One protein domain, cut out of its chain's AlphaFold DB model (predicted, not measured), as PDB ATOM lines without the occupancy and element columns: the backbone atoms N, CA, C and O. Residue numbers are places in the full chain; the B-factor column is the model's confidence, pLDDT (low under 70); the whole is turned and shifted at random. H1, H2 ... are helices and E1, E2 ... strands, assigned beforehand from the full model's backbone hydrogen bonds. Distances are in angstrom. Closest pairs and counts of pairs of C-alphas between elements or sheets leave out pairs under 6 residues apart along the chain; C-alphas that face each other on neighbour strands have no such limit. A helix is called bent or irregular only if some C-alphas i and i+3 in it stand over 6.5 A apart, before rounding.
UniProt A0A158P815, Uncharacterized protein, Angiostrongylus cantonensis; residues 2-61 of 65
ATOM      1  N   THR A   2      53.759  90.993  42.882       38.53
ATOM      2  CA  THR A   2      52.828  91.977  43.485       38.53
ATOM      3  C   THR A   2      53.152  93.459  43.256       38.53
ATOM      4  O   THR A   2      52.305  94.296  43.533       38.53
ATOM      5  N   SER A   3      54.332  93.820  42.738       47.91
ATOM      6  CA  SER A   3      54.707  95.239  42.599       47.91
ATOM      7  C   SER A   3      54.315  95.872  41.258       47.91
ATOM      8  O   SER A   3      54.121  97.077  41.205       47.91
ATOM      9  N   VAL A   4      54.191  95.108  40.169       52.50
ATOM     10  CA  VAL A   4      53.953  95.691  38.828       52.50
ATOM     11  C   VAL A   4      52.478  96.046  38.609       52.50
ATOM     12  O   VAL A   4      52.178  97.113  38.081       52.50
ATOM     13  N   SER A   5      51.550  95.209  39.086       52.41
ATOM     14  CA  SER A   5      50.108  95.416  38.883       52.41
ATOM     15  C   SER A   5      49.551  96.593  39.702       52.41
ATOM     16  O   SER A   5      48.835  97.435  39.163       52.41
ATOM     17  N   THR A   6      49.919  96.739  40.982       53.66
ATOM     18  CA  THR A   6      49.317  97.775  41.844       53.66
ATOM     19  C   THR A   6      49.765  99.191  41.479       53.66
ATOM     20  O   THR A   6      48.936 100.099  41.471       53.66
ATOM     21  N   PHE A   7      51.043  99.406  41.136       60.25
ATOM     22  CA  PHE A   7      51.511 100.735  40.709       60.25
ATOM     23  C   PHE A   7      50.973 101.128  39.330       60.25
ATOM     24  O   PHE A   7      50.667 102.300  39.121       60.25
ATOM     25  N   GLY A   8      50.782 100.163  38.424       64.12
ATOM     26  CA  GLY A   8      50.155 100.406  37.129       64.12
ATOM     27  C   GLY A   8      48.776 101.049  37.269       64.12
ATOM     28  O   GLY A   8      48.543 102.142  36.750       64.12
ATOM     29  N   TYR A   9      47.878 100.431  38.039       66.25
ATOM     30  CA  TYR A   9      46.515 100.942  38.210       66.25
ATOM     31  C   TYR A   9      46.459 102.403  38.687       66.25
ATOM     32  O   TYR A   9      45.690 103.198  38.140       66.25
ATOM     33  N   TRP A  10      47.300 102.791  39.652       68.88
ATOM     34  CA  TRP A  10      47.351 104.174  40.141       68.88
ATOM     35  C   TRP A  10      47.911 105.154  39.105       68.88
ATOM     36  O   TRP A  10      47.400 106.268  38.987       68.88
ATOM     37  N   ILE A  11      48.907 104.747  38.316       70.06
ATOM     38  CA  ILE A  11      49.436 105.565  37.215       70.06
ATOM     39  C   ILE A  11      48.373 105.787  36.132       70.06
ATOM     40  O   ILE A  11      48.196 106.917  35.675       70.06
ATOM     41  N   GLY A  12      47.599 104.757  35.782       68.50
ATOM     42  CA  GLY A  12      46.477 104.914  34.856       68.50
ATOM     43  C   GLY A  12      45.406 105.862  35.381       68.50
ATOM     44  O   GLY A  12      44.962 106.745  34.649       68.50
ATOM     45  N   TYR A  13      45.047 105.750  36.662       70.81
ATOM     46  CA  TYR A  13      44.099 106.666  37.301       70.81
ATOM     47  C   TYR A  13      44.576 108.130  37.255       70.81
ATOM     48  O   TYR A  13      43.795 109.036  36.957       70.81
ATOM     49  N   LEU A  14      45.871 108.372  37.482       72.69
ATOM     50  CA  LEU A  14      46.461 109.714  37.444       72.69
ATOM     51  C   LEU A  14      46.583 110.298  36.027       72.69
ATOM     52  O   LEU A  14      46.622 111.520  35.886       72.69
ATOM     53  N   SER A  15      46.587 109.463  34.984       71.62
ATOM     54  CA  SER A  15      46.731 109.898  33.582       71.62
ATOM     55  C   SER A  15      45.517 110.657  33.015       71.62
ATOM     56  O   SER A  15      45.588 111.194  31.912       71.62
ATOM     57  N   ARG A  16      44.394 110.728  33.751       72.12
ATOM     58  CA  ARG A  16      43.167 111.469  33.376       72.12
ATOM     59  C   ARG A  16      42.646 111.167  31.957       72.12
ATOM     60  O   ARG A  16      42.113 112.051  31.293       72.12
ATOM     61  N   GLY A  17      42.776 109.921  31.500       66.56
ATOM     62  CA  GLY A  17      42.274 109.481  30.191       66.56
ATOM     63  C   GLY A  17      43.249 109.685  29.028       66.56
ATOM     64  O   GLY A  17      42.856 109.538  27.872       66.56
ATOM     65  N   GLN A  18      44.514 110.010  29.308       74.12
ATOM     66  CA  GLN A  18      45.577 109.910  28.308       74.12
ATOM     67  C   GLN A  18      45.858 108.444  27.947       74.12
ATOM     68  O   GLN A  18      45.503 107.524  28.682       74.12
ATOM     69  N   ARG A  19      46.502 108.222  26.794       78.81
ATOM     70  CA  ARG A  19      46.931 106.883  26.372       78.81
ATOM     71  C   ARG A  19      47.951 106.344  27.369       78.81
ATOM     72  O   ARG A  19      48.996 106.958  27.573       78.81
ATOM     73  N   VAL A  20      47.638 105.202  27.972       79.25
ATOM     74  CA  VAL A  20      48.537 104.503  28.891       79.25
ATOM     75  C   VAL A  20      49.103 103.292  28.175       79.25
ATOM     76  O   VAL A  20      48.358 102.507  27.588       79.25
ATOM     77  N   TYR A  21      50.423 103.168  28.237       79.88
ATOM     78  CA  TYR A  21      51.171 102.108  27.587       79.88
ATOM     79  C   TYR A  21      51.708 101.122  28.618       79.88
ATOM     80  O   TYR A  21      52.146 101.531  29.697       79.88
ATOM     81  N   TYR A  22      51.718  99.837  28.279       77.56
ATOM     82  CA  TYR A  22      52.417  98.814  29.056       77.56
ATOM     83  C   TYR A  22      53.271  97.951  28.135       77.56
ATOM     84  O   TYR A  22      52.925  97.734  26.980       77.56
ATOM     85  N   ASN A  23      54.404  97.468  28.636       76.81
ATOM     86  CA  ASN A  23      55.249  96.554  27.877       76.81
ATOM     87  C   ASN A  23      54.574  95.171  27.825       76.81
ATOM     88  O   ASN A  23      54.188  94.663  28.869       76.81
ATOM     89  N   SER A  24      54.395  94.563  26.655       70.06
ATOM     90  CA  SER A  24      53.863  93.198  26.549       70.06
ATOM     91  C   SER A  24      54.933  92.120  26.711       70.06
ATOM     92  O   SER A  24      54.588  90.982  27.021       70.06
ATOM     93  N   ASP A  25      56.214  92.460  26.545       67.75
ATOM     94  CA  ASP A  25      57.354  91.538  26.652       67.75
ATOM     95  C   ASP A  25      57.726  91.273  28.118       67.75
ATOM     96  O   ASP A  25      58.836  91.532  28.585       67.75
ATOM     97  N   PHE A  26      56.764  90.756  28.883       59.09
ATOM     98  CA  PHE A  26      56.972  90.307  30.263       59.09
ATOM     99  C   PHE A  26      57.411  88.843  30.364       59.09
ATOM    100  O   PHE A  26      57.493  88.302  31.468       59.09
ATOM    101  N   THR A  27      57.677  88.187  29.238       54.38
ATOM    102  CA  THR A  27      57.647  86.732  29.168       54.38
ATOM    103  C   THR A  27      58.935  86.147  28.609       54.38
ATOM    104  O   THR A  27      59.306  86.392  27.464       54.38
ATOM    105  N   ARG A  28      59.618  85.311  29.400       56.16
ATOM    106  CA  ARG A  28      60.568  84.354  28.827       56.16
ATOM    107  C   ARG A  28      59.766  83.337  28.019       56.16
ATOM    108  O   ARG A  28      58.703  82.891  28.458       56.16
ATOM    109  N   GLU A  29      60.294  82.926  26.869       55.22
ATOM    110  CA  GLU A  29      59.788  81.737  26.182       55.22
ATOM    111  C   GLU A  29      59.755  80.566  27.184       55.22
ATOM    112  O   GLU A  29      60.764  80.244  27.812       55.22
ATOM    113  N   HIS A  30      58.570  79.970  27.364       59.31
ATOM    114  CA  HIS A  30      58.277  78.845  28.272       59.31
ATOM    115  C   HIS A  30      58.175  79.132  29.782       59.31
ATOM    116  O   HIS A  30      58.163  78.188  30.576       59.31
ATOM    117  N   GLY A  31      58.059  80.388  30.215       63.22
ATOM    118  CA  GLY A  31      57.775  80.688  31.622       63.22
ATOM    119  C   GLY A  31      56.281  80.639  31.997       63.22
ATOM    120  O   GLY A  31      55.398  80.575  31.135       63.22
ATOM    121  N   ILE A  32      55.991  80.674  33.307       63.81
ATOM    122  CA  ILE A  32      54.628  80.666  33.899       63.81
ATOM    123  C   ILE A  32      53.776  81.812  33.344       63.81
ATOM    124  O   ILE A  32      52.565  81.706  33.192       63.81
ATOM    125  N   GLU A  33      54.436  82.901  32.998       62.81
ATOM    126  CA  GLU A  33      53.923  84.061  32.289       62.81
ATOM    127  C   GLU A  33      53.139  83.782  30.990       62.81
ATOM    128  O   GLU A  33      52.270  84.574  30.645       62.81
ATOM    129  N   THR A  34      53.347  82.647  30.310       63.12
ATOM    130  CA  THR A  34      52.493  82.219  29.176       63.12
ATOM    131  C   THR A  34      51.055  81.891  29.591       63.12
ATOM    132  O   THR A  34      50.154  81.882  28.755       63.12
ATOM    133  N   GLN A  35      50.831  81.637  30.882       66.38
ATOM    134  CA  GLN A  35      49.515  81.405  31.479       66.38
ATOM    135  C   GLN A  35      48.885  82.697  32.023       66.38
ATOM    136  O   GLN A  35      47.746  82.668  32.483       66.38
ATOM    137  N   LEU A  36      49.613  83.820  32.008       69.56
ATOM    138  CA  LEU A  36      49.114  85.104  32.492       69.56
ATOM    139  C   LEU A  36      48.376  85.815  31.359       69.56
ATOM    140  O   LEU A  36      48.983  86.257  30.385       69.56
ATOM    141  N   VAL A  37      47.057  85.943  31.496       72.62
ATOM    142  CA  VAL A  37      46.238  86.668  30.525       72.62
ATOM    143  C   VAL A  37      46.374  88.170  30.800       72.62
ATOM    144  O   VAL A  37      46.073  88.608  31.910       72.62
ATOM    145  N   PRO A  38      46.800  89.002  29.829       71.19
ATOM    146  CA  PRO A  38      47.020  90.433  30.060       71.19
ATOM    147  C   PRO A  38      45.801  91.179  30.623       71.19
ATOM    148  O   PRO A  38      45.965  92.113  31.405       71.19
ATOM    149  N   THR A  39      44.585  90.741  30.282       73.25
ATOM    150  CA  THR A  39      43.322  91.317  30.777       73.25
ATOM    151  C   THR A  39      43.115  91.155  32.281       73.25
ATOM    152  O   THR A  39      42.321  91.895  32.857       73.25
ATOM    153  N   ASP A  40      43.822  90.224  32.923       74.38
ATOM    154  CA  ASP A  40      43.754  90.017  34.373       74.38
ATOM    155  C   ASP A  40      44.614  91.037  35.139       74.38
ATOM    156  O   ASP A  40      44.441  91.229  36.343       74.38
ATOM    157  N   PHE A  41      45.544  91.705  34.446       73.94
ATOM    158  CA  PHE A  41      46.535  92.605  35.045       73.94
ATOM    159  C   PHE A  41      46.397  94.053  34.579       73.94
ATOM    160  O   PHE A  41      46.767  94.960  35.329       73.94
ATOM    161  N   TRP A  42      45.881  94.267  33.367       76.38
ATOM    162  CA  TRP A  42      45.844  95.568  32.707       76.38
ATOM    163  C   TRP A  42      44.434  95.911  32.215       76.38
ATOM    164  O   TRP A  42      43.752  95.062  31.636       76.38
ATOM    165  N   PRO A  43      43.982  97.165  32.385       79.62
ATOM    166  CA  PRO A  43      42.720  97.611  31.815       79.62
ATOM    167  C   PRO A  43      42.686  97.503  30.276       79.62
ATOM    168  O   PRO A  43      43.678  97.806  29.616       79.62
ATOM    169  N   PRO A  44      41.524  97.199  29.669       76.44
ATOM    170  CA  PRO A  44      41.404  96.947  28.227       76.44
ATOM    171  C   PRO A  44      41.625  98.180  27.336       76.44
ATOM    172  O   PRO A  44      41.772  98.045  26.128       76.44
ATOM    173  N   HIS A  45      41.623  99.387  27.908       78.56
ATOM    174  CA  HIS A  45      41.881 100.634  27.179       78.56
ATOM    175  C   HIS A  45      43.373 100.997  27.116       78.56
ATOM    176  O   HIS A  45      43.725 102.042  26.569       78.56
ATOM    177  N   TRP A  46      44.242 100.185  27.720       80.44
ATOM    178  CA  TRP A  46      45.684 100.390  27.682       80.44
ATOM    179  C   TRP A  46      46.285  99.762  26.433       80.44
ATOM    180  O   TRP A  46      45.844  98.709  25.974       80.44
ATOM    181  N   ILE A  47      47.320 100.405  25.902       84.69
ATOM    182  CA  ILE A  47      47.974  99.994  24.665       84.69
ATOM    183  C   ILE A  47      49.226  99.197  25.025       84.69
ATOM    184  O   ILE A  47      50.113  99.684  25.727       84.69
ATOM    185  N   ALA A  48      49.295  97.956  24.556       82.44
ATOM    186  CA  ALA A  48      50.502  97.157  24.687       82.44
ATOM    187  C   ALA A  48      51.593  97.698  23.751       82.44
ATOM    188  O   ALA A  48      51.316  98.070  22.614       82.44
ATOM    189  N   LEU A  49      52.833  97.722  24.220       84.25
ATOM    190  CA  LEU A  49      54.028  97.962  23.420       84.25
ATOM    191  C   LEU A  49      54.804  96.659  23.304       84.25
ATOM    192  O   LEU A  49      55.040  96.005  24.320       84.25
ATOM    193  N   LYS A  50      55.229  96.318  22.092       81.81
ATOM    194  CA  LYS A  50      56.026  95.130  21.798       81.81
ATOM    195  C   LYS A  50      57.343  95.536  21.154       81.81
ATOM    196  O   LYS A  50      57.356  96.411  20.287       81.81
ATOM    197  N   TYR A  51      58.435  94.895  21.548       79.50
ATOM    198  CA  TYR A  51      59.698  95.026  20.845       79.50
ATOM    199  C   TYR A  51      59.698  94.134  19.597       79.50
ATOM    200  O   TYR A  51      59.380  92.945  19.645       79.50
ATOM    201  N   ASN A  52      60.003  94.731  18.451       80.25
ATOM    202  CA  ASN A  52      60.194  94.027  17.198       80.25
ATOM    203  C   ASN A  52      61.688  93.743  17.019       80.25
ATOM    204  O   ASN A  52      62.445  94.617  16.601       80.25
ATOM    205  N   ASP A  53      62.099  92.509  17.314       75.69
ATOM    206  CA  ASP A  53      63.492  92.071  17.181       75.69
ATOM    207  C   ASP A  53      64.030  92.150  15.742       75.69
ATOM    208  O   ASP A  53      65.242  92.238  15.553       75.69
ATOM    209  N   PHE A  54      63.158  92.127  14.726       79.06
ATOM    210  CA  PHE A  54      63.579  92.183  13.322       79.06
ATOM    211  C   PHE A  54      64.049  93.578  12.912       79.06
ATOM    212  O   PHE A  54      65.064  93.703  12.229       79.06
ATOM    213  N   ASP A  55      63.325  94.606  13.352       82.12
ATOM    214  CA  ASP A  55      63.585  95.999  12.973       82.12
ATOM    215  C   ASP A  55      64.309  96.784  14.083       82.12
ATOM    216  O   ASP A  55      64.817  97.878  13.847       82.12
ATOM    217  N   GLY A  56      64.405  96.219  15.292       81.81
ATOM    218  CA  GLY A  56      64.998  96.875  16.460       81.81
ATOM    219  C   GLY A  56      64.137  98.007  17.027       81.81
ATOM    220  O   GLY A  56      64.658  98.919  17.672       81.81
ATOM    221  N   GLU A  57      62.827  97.973  16.776       82.31
ATOM    222  CA  GLU A  57      61.892  99.050  17.107       82.31
ATOM    223  C   GLU A  57      60.831  98.620  18.125       82.31
ATOM    224  O   GLU A  57      60.392  97.473  18.161       82.31
ATOM    225  N   VAL A  58      60.374  99.569  18.946       80.25
ATOM    226  CA  VAL A  58      59.219  99.380  19.836       80.25
ATOM    227  C   VAL A  58      57.957  99.810  19.094       80.25
ATOM    228  O   VAL A  58      57.832 100.973  18.715       80.25
ATOM    229  N   ILE A  59      57.010  98.890  18.928       85.75
ATOM    230  CA  ILE A  59      55.753  99.113  18.205       85.75
ATOM    231  C   ILE A  59      54.541  99.000  19.133       85.75
ATOM    232  O   ILE A  59      54.554  98.248  20.109       85.75
ATOM    233  N   GLU A  60      53.465  99.725  18.819       85.31
ATOM    234  CA  GLU A  60      52.162  99.497  19.454       85.31
ATOM    235  C   GLU A  60      51.632  98.127  19.014       85.31
ATOM    236  O   GLU A  60      51.440  97.859  17.826       85.31
ATOM    237  N   TRP A  61      51.404  97.240  19.976       71.75
ATOM    238  CA  TRP A  61      50.787  95.955  19.714       71.75
ATOM    239  C   TRP A  61      49.305  96.170  19.418       71.75
ATOM    240  O   TRP A  61      48.545  96.665  20.254       71.75
TER     241      TRP A  61
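This is residues 2 to 61 of the 65 residues of an uncharacterized protein of Angiostrongylus cantonensis (UniProt A0A158P815). A small, narrow three-stranded sheet, made of the hairpin E2 and E3 with short E1 along E2's other edge, has a helix, H1, off to one side. Between E1 and E2 a wide loop, residues 24 to 46, swings away from the sheet and back, with tiny H2 at its far end. The 60 printed residues hold two named helices and three named strands, in the order H1, E1, H2, E2, E3; the sheet order is E1, E2, E3, mixed, and the class is mixed, helices and strands. The whole is only just loose, close to compact, with a radius of gyration of the C-alphas of 12.6 A and spans of 34 by 27 by 17 A.

H1, residues 2 to 14, is not on the sheet; 6 of its 9 O i to N i+4 pairs are within hydrogen-bond range. E1, residues 21 to 23, is an edge strand, parallel to inner strand E2, residues 47 to 52, at 41 degrees, with N 49 and O 22 2.8 A apart. H2, residues 32 to 35, is not on the sheet, is apart from H1, and is too short for an O i to N i+4 pair. E1, H2 and E2 form a strand-helix-strand unit, two parallel neighbour strands with a helix between, and its crossover is right-handed. E2 and edge strand E3, residues 57 to 60, form an antiparallel hairpin at 153 degrees, with N 50 and O 59 2.8 A apart. The pairing is staggered: E2 pairs with E1 over residues 47 to 49 and with E3 over 49 to 52.

H1 begins at C-alpha 2 (52.828, 91.977, 43.485) and is 19.8 A long; it is neither bent nor irregular, but only just: C-alphas 2 and 5 are 6.4 A apart. E1 measures 6.9 A, H2 5.7 A and E2 15.5 A. E3, 10.0 A, ends at C-alpha 60 (52.162, 99.497, 19.454).

The C-alphas farthest apart, of Arg 16 and His 30, are 36.3 A apart. The printed part has no cut, and the link from H2 to E2 is long. Mean pLDDT of the printed part is 70.8, with residues 2 to 10, 12, 17 and 25 to 36 under 70.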